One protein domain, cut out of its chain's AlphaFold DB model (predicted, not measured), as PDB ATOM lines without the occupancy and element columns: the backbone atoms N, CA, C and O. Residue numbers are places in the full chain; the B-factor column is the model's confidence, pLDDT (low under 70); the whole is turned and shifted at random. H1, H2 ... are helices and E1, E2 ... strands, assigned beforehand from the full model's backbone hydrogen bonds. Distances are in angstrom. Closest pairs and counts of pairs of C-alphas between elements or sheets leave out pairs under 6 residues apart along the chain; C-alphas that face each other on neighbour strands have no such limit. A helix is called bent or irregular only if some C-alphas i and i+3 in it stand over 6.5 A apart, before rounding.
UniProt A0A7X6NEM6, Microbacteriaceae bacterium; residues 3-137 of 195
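What this domain is: This is residues 3 to 137 of the 195 residues of a protein of Microbacteriaceae bacterium (UniProt A0A7X6NEM6). One antiparallel sheet of seven strands is curled like part of a barrel and bent back on itself, with E2, E3, E4 and E5 in one leaf, E7 and E8 in the other, and E6 as the hinge between them. The sheet curls round one short helix, H1, which packs mainly on E6 and E5, while the short strand E1 lies outside the sheet. The printed part has 135 residues, and the named elements run E1, E2, E3, E4, E5, E6, E7, H1, E8; the sheet's order is E2 - E3 - E4 - E5 - E6 - E7 - E8, and the class is mostly strand. The whole is compact, with a radius of gyration of the C-alphas of 15.7 A, and its spans of 52 by 26 by 24 A only just make it a rod.

Where its parts are: E1 is residues 7 to 9, with C-alpha 7 at (615.032, 649.620, 763.734), and E2 is residues 14 to 18. E3, residues 23 to 36, is 37.5 A long and bends by 59 degrees at residue 29. E4, residues 41 to 53, is 33.1 A long, and E5, residues 56 to 66, is 29.2 A long. E6, residues 72 to 84, is 30.8 A long and bends by 70 degrees at residue 76. E7, residues 96 to 106, is 25.9 A long and bends by 73 degrees at residue 101. H1 is residues 108 to 114, and E8, residues 122 to 131, is 27.0 A long and ends with C-alpha 131 at (603.725, 633.439, 770.882).

How they stand to each other: E2 to E7 form a meander, each strand the antiparallel neighbour of the one before. Across the hairpin of E2 and E3, N 16 and O 25 are within hydrogen-bond range at 3.0 A, and across the hairpin of E3 and E4, N 34 and O 43 are within hydrogen-bond range at 2.8 A. For E4 and E5, N 51 and O 58 are 2.9 A apart, and for E5 and E6, N 63 and O 75 are 2.8 A apart. E6 and E7 stand at 121 degrees between their directions, with N 82 and O 105 at 2.8 A. E7 and E8 are antiparallel neighbours, with N 99 and O 128 at 2.8 A. The edge strands are E2 and E8, which are apart. H1 is on the sheet; its closest C-alphas to E6 are those of Gly 110 and Phe 80, 3.9 A apart. In H1 every O i to N i+4 pair is within hydrogen-bond range. E1 pairs with no named strand and is apart from E2.

The domain as a whole: The two C-alphas farthest apart are those of Asp 38 and Glu 135, at 52.8 A. The printed part has no cut. The link from E6 to E7 is long, with 11 residues. The mean pLDDT of the printed part is 93.0, and residues 134 to 137 are under 70.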
ATOM      1  N   TYR A   3     610.112 650.614 758.849       96.50
ATOM      2  CA  TYR A   3     611.253 651.278 759.469       96.50
ATOM      3  C   TYR A   3     610.778 652.176 760.616       96.50
ATOM      4  O   TYR A   3     610.078 653.164 760.395       96.50
ATOM      5  N   ARG A   4     611.154 651.823 761.845       96.00
ATOM      6  CA  ARG A   4     610.904 652.568 763.082       96.00
ATOM      7  C   ARG A   4     612.249 652.941 763.686       96.00
ATOM      8  O   ARG A   4     612.801 652.172 764.467       96.00
ATOM      9  N   TYR A   5     612.779 654.093 763.274       92.75
ATOM     10  CA  TYR A   5     614.148 654.515 763.576       92.75
ATOM     11  C   TYR A   5     614.557 654.223 765.038       92.75
ATOM     12  O   TYR A   5     613.843 654.650 765.949       92.75
ATOM     13  N   PRO A   6     615.700 653.546 765.270       94.69
ATOM     14  CA  PRO A   6     616.676 653.082 764.272       94.69
ATOM     15  C   PRO A   6     616.393 651.688 763.668       94.69
ATOM     16  O   PRO A   6     617.202 651.202 762.885       94.69
ATOM     17  N   HIS A   7     615.271 651.044 763.987       95.94
ATOM     18  CA  HIS A   7     615.032 649.620 763.734       95.94
ATOM     19  C   HIS A   7     614.176 649.329 762.496       95.94
ATOM     20  O   HIS A   7     613.260 650.076 762.150       95.94
ATOM     21  N   TYR A   8     614.401 648.167 761.887       97.75
ATOM     22  CA  TYR A   8     613.406 647.522 761.032       97.75
ATOM     23  C   TYR A   8     612.544 646.588 761.880       97.75
ATOM     24  O   TYR A   8     613.064 645.791 762.656       97.75
ATOM     25  N   VAL A   9     611.225 646.703 761.748       97.75
ATOM     26  CA  VAL A   9     610.252 645.995 762.581       97.75
ATOM     27  C   VAL A   9     609.311 645.180 761.708       97.75
ATOM     28  O   VAL A   9     608.745 645.670 760.724       97.75
ATOM     29  N   TRP A  10     609.116 643.926 762.096       97.56
ATOM     30  CA  TRP A  10     608.125 643.036 761.514       97.56
ATOM     31  C   TRP A  10     607.001 642.835 762.534       97.56
ATOM     32  O   TRP A  10     607.231 642.213 763.566       97.56
ATOM     33  N   PRO A  11     605.799 643.395 762.296       94.88
ATOM     34  CA  PRO A  11     604.719 643.361 763.283       94.88
ATOM     35  C   PRO A  11     604.013 642.004 763.363       94.88
ATOM     36  O   PRO A  11     603.318 641.731 764.335       94.88
ATOM     37  N   THR A  12     604.149 641.175 762.329       93.50
ATOM     38  CA  THR A  12     603.459 639.893 762.204       93.50
ATOM     39  C   THR A  12     604.396 638.862 761.602       93.50
ATOM     40  O   THR A  12     605.141 639.180 760.674       93.50
ATOM     41  N   GLY A  13     604.293 637.631 762.083       94.69
ATOM     42  CA  GLY A  13     604.913 636.465 761.478       94.69
ATOM     43  C   GLY A  13     604.014 635.247 761.639       94.69
ATOM     44  O   GLY A  13     603.091 635.246 762.454       94.69
ATOM     45  N   THR A  14     604.266 634.220 760.841       94.75
ATOM     46  CA  THR A  14     603.541 632.948 760.864       94.75
ATOM     47  C   THR A  14     604.527 631.806 760.768       94.75
ATOM     48  O   THR A  14     605.490 631.880 760.011       94.75
ATOM     49  N   GLY A  15     604.289 630.727 761.497       93.69
ATOM     50  CA  GLY A  15     605.201 629.600 761.489       93.69
ATOM     51  C   GLY A  15     604.783 628.510 762.448       93.69
ATOM     52  O   GLY A  15     603.656 628.503 762.944       93.69
ATOM     53  N   ALA A  16     605.713 627.601 762.702       91.50
ATOM     54  CA  ALA A  16     605.543 626.513 763.647       91.50
ATOM     55  C   ALA A  16     606.810 626.379 764.487       91.50
ATOM     56  O   ALA A  16     607.924 626.422 763.960       91.50
ATOM     57  N   ILE A  17     606.625 626.210 765.791       91.00
ATOM     58  CA  ILE A  17     607.698 625.938 766.736       91.00
ATOM     59  C   ILE A  17     607.255 624.765 767.606       91.00
ATOM     60  O   ILE A  17     606.181 624.792 768.199       91.00
ATOM     61  N   ASP A  18     608.107 623.752 767.670       87.81
ATOM     62  CA  ASP A  18     608.108 622.722 768.696       87.81
ATOM     63  C   ASP A  18     608.949 623.253 769.855       87.81
ATOM     64  O   ASP A  18     610.185 623.211 769.842       87.81
ATOM     65  N   ALA A  19     608.270 623.846 770.826       80.81
ATOM     66  CA  ALA A  19     608.948 624.571 771.879       80.81
ATOM     67  C   ALA A  19     609.520 623.629 772.963       80.81
ATOM     68  O   ALA A  19     610.503 623.992 773.604       80.81
ATOM     69  N   ALA A  20     609.050 622.374 773.043       80.69
ATOM     70  CA  ALA A  20     609.700 621.315 773.824       80.69
ATOM     71  C   ALA A  20     611.093 620.957 773.272       80.69
ATOM     72  O   ALA A  20     612.016 620.670 774.033       80.69
ATOM     73  N   LYS A  21     611.272 621.008 771.945       85.81
ATOM     74  CA  LYS A  21     612.581 620.821 771.290       85.81
ATOM     75  C   LYS A  21     613.355 622.124 771.071       85.81
ATOM     76  O   LYS A  21     614.484 622.075 770.582       85.81
ATOM     77  N   GLY A  22     612.751 623.278 771.364       88.50
ATOM     78  CA  GLY A  22     613.287 624.590 770.995       88.50
ATOM     79  C   GLY A  22     613.548 624.714 769.490       88.50
ATOM     80  O   GLY A  22     614.523 625.337 769.082       88.50
ATOM     81  N   ALA A  23     612.740 624.057 768.655       93.00
ATOM     82  CA  ALA A  23     612.992 623.932 767.224       93.00
ATOM     83  C   ALA A  23     611.820 624.471 766.408       93.00
ATOM     84  O   ALA A  23     610.665 624.190 766.712       93.00
ATOM     85  N   GLY A  24     612.083 625.224 765.345       95.12
ATOM     86  CA  GLY A  24     610.998 625.773 764.542       95.12
ATOM     87  C   GLY A  24     611.426 626.802 763.521       95.12
ATOM     88  O   GLY A  24     612.598 627.153 763.415       95.12
ATOM     89  N   LEU A  25     610.446 627.300 762.779       97.44
ATOM     90  CA  LEU A  25     610.630 628.348 761.788       97.44
ATOM     91  C   LEU A  25     609.444 629.307 761.842       97.44
ATOM     92  O   LEU A  25     608.293 628.879 761.750       97.44
ATOM     93  N   VAL A  26     609.737 630.599 761.946       97.88
ATOM     94  CA  VAL A  26     608.756 631.684 761.879       97.88
ATOM     95  C   VAL A  26     609.095 632.581 760.705       97.88
ATOM     96  O   VAL A  26     610.191 633.132 760.643       97.88
ATOM     97  N   ASP A  27     608.156 632.722 759.778       97.94
ATOM     98  CA  ASP A  27     608.257 633.581 758.606       97.94
ATOM     99  C   ASP A  27     607.607 634.936 758.869       97.94
ATOM    100  O   ASP A  27     606.439 635.016 759.249       97.94
ATOM    101  N   PHE A  28     608.376 636.003 758.673       97.81
ATOM    102  CA  PHE A  28     607.925 637.384 758.801       97.81
ATOM    103  C   PHE A  28     607.802 638.087 757.439       97.81
ATOM    104  O   PHE A  28     607.236 639.182 757.350       97.81
ATOM    105  N   GLY A  29     608.334 637.493 756.368       97.19
ATOM    106  CA  GLY A  29     608.374 638.080 755.036       97.19
ATOM    107  C   GLY A  29     609.126 639.417 754.981       97.19
ATOM    108  O   GLY A  29     610.118 639.655 755.673       97.19
ATOM    109  N   GLY A  30     608.621 640.331 754.150       97.75
ATOM    110  CA  GLY A  30     609.178 641.674 753.975       97.75
ATOM    111  C   GLY A  30     610.460 641.710 753.139       97.75
ATOM    112  O   GLY A  30     611.045 640.682 752.814       97.75
ATOM    113  N   ALA A  31     610.871 642.922 752.767       97.94
ATOM    114  CA  ALA A  31     612.111 643.161 752.042       97.94
ATOM    115  C   ALA A  31     612.695 644.532 752.397       97.94
ATOM    116  O   ALA A  31     611.956 645.504 752.563       97.94
ATOM    117  N   ILE A  32     614.020 644.599 752.481       97.00
ATOM    118  CA  ILE A  32     614.803 645.819 752.664       97.00
ATOM    119  C   ILE A  32     615.797 645.887 751.512       97.00
ATOM    120  O   ILE A  32     616.573 644.956 751.306       97.00
ATOM    121  N   ARG A  33     615.777 646.990 750.764       94.88
ATOM    122  CA  ARG A  33     616.702 647.231 749.656       94.88
ATOM    123  C   ARG A  33     617.644 648.372 750.006       94.88
ATOM    124  O   ARG A  33     617.204 649.498 750.229       94.88
ATOM    125  N   PHE A  34     618.930 648.066 750.032       91.88
ATOM    126  CA  PHE A  34     620.011 649.014 750.236       91.88
ATOM    127  C   PHE A  34     620.579 649.417 748.882       91.88
ATOM    128  O   PHE A  34     621.063 648.570 748.134       91.88
ATOM    129  N   THR A  35     620.536 650.712 748.581       91.25
ATOM    130  CA  THR A  35     621.158 651.283 747.383       91.25
ATOM    131  C   THR A  35     622.152 652.372 747.758       91.25
ATOM    132  O   THR A  35     621.912 653.126 748.700       91.25
ATOM    133  N   GLY A  36     623.234 652.511 747.000       89.31
ATOM    134  CA  GLY A  36     624.238 653.550 747.227       89.31
ATOM    135  C   GLY A  36     625.252 653.640 746.092       89.31
ATOM    136  O   GLY A  36     625.184 652.869 745.136       89.31
ATOM    137  N   HIS A  37     626.195 654.583 746.200       89.44
ATOM    138  CA  HIS A  37     627.282 654.768 745.228       89.44
ATOM    139  C   HIS A  37     626.788 654.847 743.770       89.44
ATOM    140  O   HIS A  37     627.271 654.116 742.910       89.44
ATOM    141  N   ASP A  38     625.768 655.675 743.519       88.19
ATOM    142  CA  ASP A  38     625.149 655.849 742.194       88.19
ATOM    143  C   ASP A  38     624.667 654.530 741.549       88.19
ATOM    144  O   ASP A  38     624.680 654.367 740.331       88.19
ATOM    145  N   GLY A  39     624.223 653.584 742.386       85.31
ATOM    146  CA  GLY A  39     623.691 652.282 741.975       85.31
ATOM    147  C   GLY A  39     624.714 651.148 741.985       85.31
ATOM    148  O   GLY A  39     624.341 650.009 741.723       85.31
ATOM    149  N   ALA A  40     625.982 651.420 742.310       83.00
ATOM    150  CA  ALA A  40     626.986 650.366 742.448       83.00
ATOM    151  C   ALA A  40     626.707 649.447 743.649       83.00
ATOM    152  O   ALA A  40     627.002 648.256 743.589       83.00
ATOM    153  N   LEU A  41     626.120 649.987 744.724       86.38
ATOM    154  CA  LEU A  41     625.505 649.176 745.769       86.38
ATOM    155  C   LEU A  41     624.016 649.044 745.456       86.38
ATOM    156  O   LEU A  41     623.312 650.053 745.387       86.38
ATOM    157  N   ASP A  42     623.561 647.807 745.309       90.44
ATOM    158  CA  ASP A  42     622.155 647.442 745.178       90.44
ATOM    159  C   ASP A  42     621.982 646.032 745.743       90.44
ATOM    160  O   ASP A  42     622.295 645.041 745.084       90.44
ATOM    161  N   THR A  43     621.579 645.943 747.007       92.88
ATOM    162  CA  THR A  43     621.427 644.681 747.737       92.88
ATOM    163  C   THR A  43     620.045 644.631 748.359       92.88
ATOM    164  O   THR A  43     619.632 645.562 749.049       92.88
ATOM    165  N   THR A  44     619.333 643.530 748.158       96.31
ATOM    166  CA  THR A  44     618.031 643.274 748.770       96.31
ATOM    167  C   THR A  44     618.136 642.114 749.750       96.31
ATOM    168  O   THR A  44     618.629 641.045 749.399       96.31
ATOM    169  N   LEU A  45     617.642 642.339 750.966       97.31
ATOM    170  CA  LEU A  45     617.411 641.333 751.997       97.31
ATOM    171  C   LEU A  45     615.903 641.099 752.092       97.31
ATOM    172  O   LEU A  45     615.164 642.045 752.366       97.31
ATOM    173  N   ALA A  46     615.432 639.881 751.851       98.44
ATOM    174  CA  ALA A  46     614.006 639.566 751.784       98.44
ATOM    175  C   ALA A  46     613.641 638.284 752.540       98.44
ATOM    176  O   ALA A  46     614.511 637.510 752.936       98.44
ATOM    177  N   ASN A  47     612.336 638.068 752.725       98.25
ATOM    178  CA  ASN A  47     611.760 636.844 753.294       98.25
ATOM    179  C   ASN A  47     612.395 636.464 754.637       98.25
ATOM    180  O   ASN A  47     612.853 635.333 754.848       98.25
ATOM    181  N   THR A  48     612.452 637.457 755.529       98.56
ATOM    182  CA  THR A  48     613.061 637.329 756.849       98.56
ATOM    183  C   THR A  48     612.330 636.281 757.671       98.56
ATOM    184  O   THR A  48     611.109 636.317 757.827       98.56
ATOM    185  N   ARG A  49     613.106 635.358 758.227       98.62
ATOM    186  CA  ARG A  49     612.649 634.242 759.043       98.62
ATOM    187  C   ARG A  49     613.509 634.124 760.295       98.62
ATOM    188  O   ARG A  49     614.697 634.439 760.260       98.62
ATOM    189  N   ILE A  50     612.925 633.630 761.378       98.50
ATOM    190  CA  ILE A  50     613.672 633.140 762.538       98.50
ATOM    191  C   ILE A  50     613.572 631.621 762.540       98.50
ATOM    192  O   ILE A  50     612.473 631.075 762.606       98.50
ATOM    193  N   GLU A  51     614.716 630.951 762.459       98.56
ATOM    194  CA  GLU A  51     614.839 629.507 762.643       98.56
ATOM    195  C   GLU A  51     615.401 629.233 764.039       98.56
ATOM    196  O   GLU A  51     616.401 629.829 764.430       98.56
ATOM    197  N   LEU A  52     614.771 628.335 764.789       98.00
ATOM    198  CA  LEU A  52     615.228 627.886 766.100       98.00
ATOM    199  C   LEU A  52     615.716 626.441 765.994       98.00
ATOM    200  O   LEU A  52     615.070 625.608 765.353       98.00
ATOM    201  N   VAL A  53     616.857 626.155 766.616       97.38
ATOM    202  CA  VAL A  53     617.500 624.839 766.685       97.38
ATOM    203  C   VAL A  53     618.060 624.652 768.100       97.38
ATOM    204  O   VAL A  53     619.246 624.868 768.360       97.38
ATOM    205  N   GLY A  54     617.184 624.278 769.033       94.44
ATOM    206  CA  GLY A  54     617.509 624.161 770.453       94.44
ATOM    207  C   GLY A  54     617.880 625.521 771.045       94.44
ATOM    208  O   GLY A  54     617.096 626.465 771.007       94.44
ATOM    209  N   GLU A  55     619.102 625.633 771.561       96.12
ATOM    210  CA  GLU A  55     619.636 626.867 772.158       96.12
ATOM    211  C   GLU A  55     620.235 627.834 771.120       96.12
ATOM    212  O   GLU A  55     620.727 628.906 771.469       96.12
ATOM    213  N   THR A  56     620.237 627.470 769.834       98.25
ATOM    214  CA  THR A  56     620.745 628.320 768.749       98.25
ATOM    215  C   THR A  56     619.602 628.806 767.875       98.25
ATOM    216  O   THR A  56     618.770 628.018 767.431       98.25
ATOM    217  N   GLY A  57     619.583 630.102 767.587       98.44
ATOM    218  CA  GLY A  57     618.682 630.704 766.620       98.44
ATOM    219  C   GLY A  57     619.432 631.262 765.417       98.44
ATOM    220  O   GLY A  57     620.588 631.677 765.516       98.44
ATOM    221  N   TYR A  58     618.759 631.299 764.273       98.88
ATOM    222  CA  TYR A  58     619.268 631.895 763.048       98.88
ATOM    223  C   TYR A  58     618.283 632.913 762.490       98.88
ATOM    224  O   TYR A  58     617.081 632.662 762.402       98.88
ATOM    225  N   LEU A  59     618.820 634.047 762.048       98.62
ATOM    226  CA  LEU A  59     618.115 634.951 761.155       98.62
ATOM    227  C   LEU A  59     618.306 634.432 759.731       98.62
ATOM    228  O   LEU A  59     619.417 634.468 759.200       98.62
ATOM    229  N   VAL A  60     617.235 633.922 759.131       98.81
ATOM    230  CA  VAL A  60     617.242 633.344 757.787       98.81
ATOM    231  C   VAL A  60     616.685 634.360 756.794       98.81
ATOM    232  O   VAL A  60     615.615 634.923 757.015       98.81
ATOM    233  N   ILE A  61     617.424 634.636 755.719       98.50
ATOM    234  CA  ILE A  61     617.131 635.723 754.775       98.50
ATOM    235  C   ILE A  61     617.463 635.281 753.347       98.50
ATOM    236  O   ILE A  61     618.424 634.546 753.117       98.50
ATOM    237  N   ASP A  62     616.690 635.768 752.384       98.56
ATOM    238  CA  ASP A  62     617.038 635.721 750.966       98.56
ATOM    239  C   ASP A  62     617.842 636.976 750.598       98.56
ATOM    240  O   ASP A  62     617.412 638.103 750.862       98.56
ATOM    241  N   VAL A  63     619.013 636.797 749.993       97.38
ATOM    242  CA  VAL A  63     619.942 637.869 749.624       97.38
ATOM    243  C   VAL A  63     620.056 637.925 748.110       97.38
ATOM    244  O   VAL A  63     620.413 636.933 747.478       97.38
ATOM    245  N   SER A  64     619.794 639.087 747.519       96.56
ATOM    246  CA  SER A  64     619.971 639.297 746.079       96.56
ATOM    247  C   SER A  64     620.595 640.652 745.761       96.56
ATOM    248  O   SER A  64     620.526 641.583 746.564       96.56
ATOM    249  N   GLY A  65     621.201 640.772 744.581       93.38
ATOM    250  CA  GLY A  65     621.782 642.014 744.077       93.38
ATOM    251  C   GLY A  65     623.274 641.884 743.806       93.38
ATOM    252  O   GLY A  65     623.714 640.894 743.225       93.38
ATOM    253  N   THR A  66     624.051 642.887 744.208       86.50
ATOM    254  CA  THR A  66     625.498 642.928 743.952       86.50
ATOM    255  C   THR A  66     626.273 643.195 745.239       86.50
ATOM    256  O   THR A  66     625.899 644.081 746.008       86.50
ATOM    257  N   THR A  67     627.349 642.444 745.488       76.12
ATOM    258  CA  THR A  67     628.283 642.712 746.594       76.12
ATOM    259  C   THR A  67     629.083 643.991 746.341       76.12
ATOM    260  O   THR A  67     629.169 644.477 745.212       76.12
ATOM    261  N   GLN A  68     629.785 644.485 747.367       73.56
ATOM    262  CA  GLN A  68     630.728 645.599 747.214       73.56
ATOM    263  C   GLN A  68     631.824 645.327 746.165       73.56
ATOM    264  O   GLN A  68     632.303 646.257 745.519       73.56
ATOM    265  N   SER A  69     632.215 644.063 745.963       77.44
ATOM    266  CA  SER A  69     633.204 643.675 744.949       77.44
ATOM    267  C   SER A  69     632.634 643.607 743.525       77.44
ATOM    268  O   SER A  69     633.370 643.256 742.605       77.44
ATOM    269  N   GLY A  70     631.345 643.901 743.334       78.38
ATOM    270  CA  GLY A  70     630.663 643.806 742.043       78.38
ATOM    271  C   GLY A  70     630.207 642.389 741.676       78.38
ATOM    272  O   GLY A  70     629.808 642.156 740.536       78.38
ATOM    273  N   SER A  71     630.262 641.434 742.610       83.31
ATOM    274  CA  SER A  71     629.808 640.063 742.365       83.31
ATOM    275  C   SER A  71     628.292 639.984 742.511       83.31
ATOM    276  O   SER A  71     627.748 640.432 743.517       83.31
ATOM    277  N   ALA A  72     627.611 639.391 741.532       89.75
ATOM    278  CA  ALA A  72     626.181 639.130 741.647       89.75
ATOM    279  C   ALA A  72     625.904 638.086 742.739       89.75
ATOM    280  O   ALA A  72     626.647 637.112 742.880       89.75
ATOM    281  N   VAL A  73     624.818 638.285 743.481       92.19
ATOM    282  CA  VAL A  73     624.317 637.366 744.503       92.19
ATOM    283  C   VAL A  73     622.834 637.141 744.261       92.19
ATOM    284  O   VAL A  73     622.091 638.085 743.997       92.19
ATOM    285  N   ASP A  74     622.424 635.882 744.352       96.12
ATOM    286  CA  ASP A  74     621.032 635.447 744.400       96.12
ATOM    287  C   ASP A  74     620.991 634.149 745.215       96.12
ATOM    288  O   ASP A  74     621.279 633.060 744.715       96.12
ATOM    289  N   ALA A  75     620.791 634.290 746.522       96.94
ATOM    290  CA  ALA A  75     620.877 633.210 747.492       96.94
ATOM    291  C   ALA A  75     619.633 633.215 748.379       96.94
ATOM    292  O   ALA A  75     619.352 634.194 749.066       96.94
ATOM    293  N   ALA A  76     618.897 632.108 748.386       98.19
ATOM    294  CA  ALA A  76     617.700 631.945 749.201       98.19
ATOM    295  C   ALA A  76     617.998 631.173 750.491       98.19
ATOM    296  O   ALA A  76     618.877 630.311 750.520       98.19
ATOM    297  N   ALA A  77     617.214 631.446 751.535       98.19
ATOM    298  CA  ALA A  77     617.258 630.763 752.826       98.19
ATOM    299  C   ALA A  77     618.662 630.710 753.454       98.19
ATOM    300  O   ALA A  77     619.046 629.719 754.074       98.19
ATOM    301  N   VAL A  78     619.422 631.796 753.317       98.62
ATOM    302  CA  VAL A  78     620.734 631.929 753.947       98.62
ATOM    303  C   VAL A  78     620.517 632.077 755.446       98.62
ATOM    304  O   VAL A  78     619.835 633.011 755.864       98.62
ATOM    305  N   ARG A  79     621.120 631.209 756.270       98.75
ATOM    306  CA  ARG A  79     621.279 631.457 757.715       98.75
ATOM    307  C   ARG A  79     622.225 632.636 757.891       98.75
ATOM    308  O   ARG A  79     623.415 632.449 758.096       98.75
ATOM    309  N   PHE A  80     621.716 633.846 757.716       98.62
ATOM    310  CA  PHE A  80     622.489 635.070 757.563       98.62
ATOM    311  C   PHE A  80     623.231 635.433 758.848       98.62
ATOM    312  O   PHE A  80     624.439 635.671 758.830       98.62
ATOM    313  N   ALA A  81     622.525 635.401 759.975       98.81
ATOM    314  CA  ALA A  81     623.093 635.641 761.294       98.81
ATOM    315  C   ALA A  81     622.711 634.519 762.261       98.81
ATOM    316  O   ALA A  81     621.689 633.860 762.080       98.81
ATOM    317  N   THR A  82     623.528 634.322 763.289       98.81
ATOM    318  CA  THR A  82     623.278 633.396 764.396       98.81
ATOM    319  C   THR A  82     623.177 634.155 765.714       98.81
ATOM    320  O   THR A  82     623.806 635.205 765.876       98.81
ATOM    321  N   PHE A  83     622.405 633.617 766.649       98.81
ATOM    322  CA  PHE A  83     622.265 634.115 768.011       98.81
ATOM    323  C   PHE A  83     622.018 632.962 768.988       98.81
ATOM    324  O   PHE A  83     621.542 631.895 768.603       98.81
ATOM    325  N   ALA A  84     622.342 633.172 770.262       98.25
ATOM    326  CA  ALA A  84     621.997 632.226 771.321       98.25
ATOM    327  C   ALA A  84     620.588 632.528 771.840       98.25
ATOM    328  O   ALA A  84     620.269 633.687 772.102       98.25
ATOM    329  N   VAL A  85     619.760 631.504 772.012       97.25
ATOM    330  CA  VAL A  85     618.484 631.618 772.724       97.25
ATOM    331  C   VAL A  85     618.800 631.584 774.223       97.25
ATOM    332  O   VAL A  85     619.312 630.569 774.693       97.25
ATOM    333  N   PRO A  86     618.559 632.670 774.983       96.12
ATOM    334  CA  PRO A  86     618.900 632.697 776.402       96.12
ATOM    335  C   PRO A  86     618.116 631.656 777.205       96.12
ATOM    336  O   PRO A  86     616.943 631.392 776.932       96.12
ATOM    337  N   GLU A  87     618.741 631.114 778.249       92.94
ATOM    338  CA  GLU A  87     618.029 630.308 779.239       92.94
ATOM    339  C   GLU A  87     616.890 631.135 779.861       92.94
ATOM    340  O   GLU A  87     617.064 632.311 780.188       92.94
ATOM    341  N   GLY A  88     615.702 630.537 779.984       91.38
ATOM    342  CA  GLY A  88     614.514 631.223 780.500       91.38
ATOM    343  C   GLY A  88     613.857 632.214 779.531       91.38
ATOM    344  O   GLY A  88     612.943 632.925 779.934       91.38
ATOM    345  N   ALA A  89     614.275 632.266 778.260       93.38
ATOM    346  CA  ALA A  89     613.603 633.084 777.245       93.38
ATOM    347  C   ALA A  89     612.174 632.600 776.927       93.38
ATOM    348  O   ALA A  89     611.360 633.374 776.424       93.38
ATOM    349  N   TRP A  90     611.879 631.327 777.207       91.62
ATOM    350  CA  TRP A  90     610.554 630.731 777.069       91.62
ATOM    351  C   TRP A  90     609.759 630.826 778.368       91.62
ATOM    352  O   TRP A  90     610.211 630.374 779.419       91.62
ATOM    353  N   ASP A  91     608.536 631.329 778.258       90.06
ATOM    354  CA  ASP A  91     607.509 631.208 779.282       90.06
ATOM    355  C   ASP A  91     606.623 629.991 778.977       90.06
ATOM    356  O   ASP A  91     605.847 629.985 778.016       90.06
ATOM    357  N   ALA A  92     606.759 628.950 779.802       85.31
ATOM    358  CA  ALA A  92     606.020 627.698 779.666       85.31
ATOM    359  C   ALA A  92     604.519 627.836 779.971       85.31
ATOM    360  O   ALA A  92     603.731 627.041 779.468       85.31
ATOM    361  N   GLU A  93     604.112 628.822 780.776       85.56
ATOM    362  CA  GLU A  93     602.704 629.045 781.112       85.56
ATOM    363  C   GLU A  93     601.984 629.769 779.972       85.56
ATOM    364  O   GLU A  93     600.854 629.425 779.625       85.56
ATOM    365  N   THR A  94     602.640 630.763 779.366       86.50
ATOM    366  CA  THR A  94     602.006 631.602 778.338       86.50
ATOM    367  C   THR A  94     602.290 631.173 776.905       86.50
ATOM    368  O   THR A  94     601.590 631.630 776.000       86.50
ATOM    369  N   GLY A  95     603.277 630.307 776.654       88.06
ATOM    370  CA  GLY A  95     603.644 629.974 775.276       88.06
ATOM    371  C   GLY A  95     604.551 631.009 774.616       88.06
ATOM    372  O   GLY A  95     604.665 631.018 773.394       88.06
ATOM    373  N   VAL A  96     605.150 631.941 775.359       92.06
ATOM    374  CA  VAL A  96     605.817 633.106 774.759       92.06
ATOM    375  C   VAL A  96     607.335 632.983 774.828       92.06
ATOM    376  O   VAL A  96     607.915 632.892 775.906       92.06
ATOM    377  N   LEU A  97     607.989 633.055 773.668       93.81
ATOM    378  CA  LEU A  97     609.422 633.305 773.549       93.81
ATOM    379  C   LEU A  97     609.682 634.809 773.541       93.81
ATOM    380  O   LEU A  97     609.182 635.524 772.667       93.81
ATOM    381  N   THR A  98     610.516 635.276 774.467       96.25
ATOM    382  CA  THR A  98     610.970 636.668 774.537       96.25
ATOM    383  C   THR A  98     612.482 636.747 774.352       96.25
ATOM    384  O   THR A  98     613.254 636.238 775.159       96.25
ATOM    385  N   LEU A  99     612.905 637.431 773.292       97.38
ATOM    386  CA  LEU A  99     614.292 637.784 773.010       97.38
ATOM    387  C   LEU A  99     614.436 639.298 773.174       97.38
ATOM    388  O   LEU A  99     613.716 640.054 772.519       97.38
ATOM    389  N   SER A 100     615.369 639.731 774.016       97.56
ATOM    390  CA  SER A 100     615.602 641.147 774.315       97.56
ATOM    391  C   SER A 100     617.059 641.497 774.057       97.56
ATOM    392  O   SER A 100     617.938 641.044 774.789       97.56
ATOM    393  N   ASP A 101     617.292 642.281 773.007       97.44
ATOM    394  CA  ASP A 101     618.601 642.760 772.555       97.44
ATOM    395  C   ASP A 101     619.668 641.655 772.505       97.44
ATOM    396  O   ASP A 101     620.819 641.831 772.915       97.44
ATOM    397  N   VAL A 102     619.281 640.490 771.983       98.44
ATOM    398  CA  VAL A 102     620.157 639.325 771.887       98.44
ATOM    399  C   VAL A 102     621.249 639.606 770.852       98.44
ATOM    400  O   VAL A 102     620.922 639.897 769.697       98.44
ATOM    401  N   PRO A 103     622.543 639.505 771.214       98.50
ATOM    402  CA  PRO A 103     623.632 639.712 770.271       98.50
ATOM    403  C   PRO A 103     623.548 638.743 769.095       98.50
ATOM    404  O   PRO A 103     623.316 637.546 769.276       98.50
ATOM    405  N   THR A 104     623.798 639.256 767.894       98.81
ATOM    406  CA  THR A 104     623.833 638.447 766.677       98.81
ATOM    407  C   THR A 104     625.214 638.512 766.025       98.81
ATOM    408  O   THR A 104     625.959 639.487 766.165       98.81
ATOM    409  N   SER A 105     625.584 637.447 765.321       98.69
ATOM    410  CA  SER A 105     626.853 637.356 764.599       98.69
ATOM    411  C   SER A 105     626.625 636.855 763.180       98.69
ATOM    412  O   SER A 105     625.857 635.916 762.963       98.69
ATOM    413  N   LEU A 106     627.292 637.479 762.211       98.69
ATOM    414  CA  LEU A 106     627.246 637.079 760.809       98.69
ATOM    415  C   LEU A 106     627.829 635.670 760.649       98.69
ATOM    416  O   LEU A 106     628.946 635.393 761.093       98.69
ATOM    417  N   THR A 107     627.097 634.770 760.003       98.75
ATOM    418  CA  THR A 107     627.588 633.405 759.770       98.75
ATOM    419  C   THR A 107     628.577 633.358 758.599       98.75
ATOM    420  O   THR A 107     628.787 634.347 757.895       98.75
ATOM    421  N   ALA A 108     629.176 632.190 758.354       98.12
ATOM    422  CA  ALA A 108     629.972 631.968 757.146       98.12
ATOM    423  C   ALA A 108     629.138 632.118 755.861       98.12
ATOM    424  O   ALA A 108     629.582 632.778 754.922       98.12
ATOM    425  N   ASP A 109     627.917 631.579 755.846       97.62
ATOM    426  CA  ASP A 109     627.013 631.667 754.694       97.62
ATOM    427  C   ASP A 109     626.520 633.105 754.485       97.62
ATOM    428  O   ASP A 109     626.485 633.602 753.358       97.62
ATOM    429  N   GLY A 110     626.215 633.813 755.579       96.75
ATOM    430  CA  GLY A 110     625.874 635.232 755.558       96.75
ATOM    431  C   GLY A 110     627.015 636.090 755.018       96.75
ATOM    432  O   GLY A 110     626.789 636.939 754.158       96.75
ATOM    433  N   ALA A 111     628.253 635.838 755.451       95.38
ATOM    434  CA  ALA A 111     629.437 636.530 754.944       95.38
ATOM    435  C   ALA A 111     629.659 636.287 753.445       95.38
ATOM    436  O   ALA A 111     629.957 637.229 752.710       95.38
ATOM    437  N   ALA A 112     629.465 635.052 752.974       93.12
ATOM    438  CA  ALA A 112     629.570 634.721 751.556       93.12
ATOM    439  C   ALA A 112     628.489 635.423 750.714       93.12
ATOM    440  O   ALA A 112     628.799 635.953 749.647       93.12
ATOM    441  N   ALA A 113     627.246 635.469 751.201       92.62
ATOM    442  CA  ALA A 113     626.136 636.122 750.506       92.62
ATOM    443  C   ALA A 113     626.223 637.658 750.548       92.62
ATOM    444  O   ALA A 113     625.867 638.329 749.586       92.62
ATOM    445  N   PHE A 114     626.702 638.243 751.646       89.00
ATOM    446  CA  PHE A 114     626.770 639.698 751.807       89.00
ATOM    447  C   PHE A 114     628.071 640.308 751.258       89.00
ATOM    448  O   PHE A 114     628.118 641.482 750.883       89.00
ATOM    449  N   GLY A 115     629.150 639.521 751.213       82.06
ATOM    450  CA  GLY A 115     630.416 639.819 750.534       82.06
ATOM    451  C   GLY A 115     631.271 640.945 751.126       82.06
ATOM    452  O   GLY A 115     632.370 641.179 750.630       82.06
ATOM    453  N   SER A 116     630.791 641.645 752.159       83.56
ATOM    454  CA  SER A 116     631.407 642.892 752.651       83.56
ATOM    455  C   SER A 116     632.018 642.769 754.051       83.56
ATOM    456  O   SER A 116     632.879 643.562 754.423       83.56
ATOM    457  N   TYR A 117     631.607 641.761 754.824       91.88
ATOM    458  CA  TYR A 117     632.075 641.525 756.189       91.88
ATOM    459  C   TYR A 117     632.467 640.058 756.373       91.88
ATOM    460  O   TYR A 117     631.825 639.181 755.791       91.88
ATOM    461  N   PRO A 118     633.513 639.767 757.165       95.62
ATOM    462  CA  PRO A 118     633.898 638.396 757.462       95.62
ATOM    463  C   PRO A 118     632.882 637.707 758.383       95.62
ATOM    464  O   PRO A 118     632.142 638.343 759.133       95.62
ATOM    465  N   ALA A 119     632.892 636.375 758.371       98.06
ATOM    466  CA  ALA A 119     632.148 635.582 759.342       98.06
ATOM    467  C   ALA A 119     632.575 635.937 760.777       98.06
ATOM    468  O   ALA A 119     633.747 636.216 761.039       98.06
ATOM    469  N   GLY A 120     631.629 635.904 761.710       98.31
ATOM    470  CA  GLY A 120     631.850 636.271 763.104       98.31
ATOM    471  C   GLY A 120     631.659 637.762 763.397       98.31
ATOM    472  O   GLY A 120     631.584 638.131 764.570       98.31
ATOM    473  N   THR A 121     631.549 638.627 762.380       98.56
ATOM    474  CA  THR A 121     631.259 640.053 762.588       98.56
ATOM    475  C   THR A 121     629.974 640.224 763.398       98.56
ATOM    476  O   THR A 121     628.935 639.671 763.043       98.56
ATOM    477  N   ALA A 122     630.056 640.984 764.491       98.44
ATOM    478  CA  ALA A 122     628.886 641.358 765.273       98.44
ATOM    479  C   ALA A 122     627.960 642.238 764.426       98.44
ATOM    480  O   ALA A 122     628.420 643.189 763.789       98.44
ATOM    481  N   LEU A 123     626.676 641.902 764.420       98.00
ATOM    482  CA  LEU A 123     625.625 642.698 763.795       98.00
ATOM    483  C   LEU A 123     624.750 643.322 764.888       98.00
ATOM    484  O   LEU A 123     624.979 643.107 766.083       98.00
ATOM    485  N   ASP A 124     623.751 644.099 764.477       98.00
ATOM    486  CA  ASP A 124     622.784 644.661 765.414       98.00
ATOM    487  C   ASP A 124     622.093 643.545 766.222       98.00
ATOM    488  O   ASP A 124     621.793 642.467 765.686       98.00
ATOM    489  N   PRO A 125     621.845 643.772 767.521       98.25
ATOM    490  CA  PRO A 125     621.126 642.814 768.339       98.25
ATOM    491  C   PRO A 125     619.675 642.664 767.868       98.25
ATOM    492  O   PRO A 125     619.075 643.581 767.302       98.25
ATOM    493  N   LEU A 126     619.105 641.492 768.130       97.88
ATOM    494  CA  LEU A 126     617.735 641.150 767.773       97.88
ATOM    495  C   LEU A 126     616.839 641.164 769.013       97.88
ATOM    496  O   LEU A 126     617.165 640.566 770.038       97.88
ATOM    497  N   SER A 127     615.665 641.774 768.868       98.00
ATOM    498  CA  SER A 127     614.565 641.683 769.828       98.00
ATOM    499  C   SER A 127     613.342 641.070 769.149       98.00
ATOM    500  O   SER A 127     613.010 641.437 768.019       98.00
ATOM    501  N   ALA A 128     612.671 640.136 769.822       97.06
ATOM    502  CA  ALA A 128     611.487 639.460 769.304       97.06
ATOM    503  C   ALA A 128     610.573 638.973 770.434       97.06
ATOM    504  O   ALA A 128     611.032 638.540 771.487       97.06
ATOM    505  N   THR A 129     609.271 638.978 770.168       96.00
ATOM    506  CA  THR A 129     608.266 638.309 770.998       96.00
ATOM    507  C   THR A 129     607.463 637.399 770.089       96.00
ATOM    508  O   THR A 129     606.827 637.872 769.146       96.00
ATOM    509  N   ILE A 130     607.526 636.094 770.337       94.25
ATOM    510  CA  ILE A 130     606.877 635.077 769.509       94.25
ATOM    511  C   ILE A 130     605.989 634.239 770.418       94.25
ATOM    512  O   ILE A 130     606.480 633.585 771.330       94.25
ATOM    513  N   ALA A 131     604.684 634.266 770.165       89.81
ATOM    514  CA  ALA A 131     603.725 633.439 770.882       89.81
ATOM    515  C   ALA A 131     603.474 632.133 770.119       89.81
ATOM    516  O   ALA A 131     603.187 632.151 768.920       89.81
ATOM    517  N   VAL A 132     603.552 631.012 770.830       83.00
ATOM    518  CA  VAL A 132     603.082 629.690 770.404       83.00
ATOM    519  C   VAL A 132     601.913 629.278 771.298       83.00
ATOM    520  O   VAL A 132     601.699 629.875 772.351       83.00
ATOM    521  N   ASN A 133     601.120 628.283 770.893       75.75
ATOM    522  CA  ASN A 133     600.073 627.770 771.780       75.75
ATOM    523  C   ASN A 133     600.732 627.186 773.046       75.75
ATOM    524  O   ASN A 133     601.580 626.302 772.936       75.75
ATOM    525  N   ALA A 134     600.335 627.668 774.228       68.19
ATOM    526  CA  ALA A 134     600.842 627.201 775.518       68.19
ATOM    527  C   ALA A 134     600.612 625.694 775.736       68.19
ATOM    528  O   ALA A 134     601.431 625.025 776.357       68.19
ATOM    529  N   GLU A 135     599.556 625.123 775.150       68.19
ATOM    530  CA  GLU A 135     599.297 623.676 775.188       68.19
ATOM    531  C   GLU A 135     600.407 622.861 774.502       68.19
ATOM    532  O   GLU A 135     600.617 621.706 774.849       68.19
ATOM    533  N   CYS A 136     601.150 623.458 773.562       67.75
ATOM    534  CA  CYS A 136     602.305 622.829 772.913       67.75
ATOM    535  C   CYS A 136     603.592 622.902 773.754       67.75
ATOM    536  O   CYS A 136     604.603 622.324 773.357       67.75
ATOM    537  N   LEU A 137     603.580 623.648 774.865       65.25
ATOM    538  CA  LEU A 137     604.688 623.758 775.820       65.25
ATOM    539  C   LEU A 137     604.487 622.928 777.086       65.25
ATOM    540  O   LEU A 137     605.453 622.698 777.816       65.25
TER     541      LEU A 137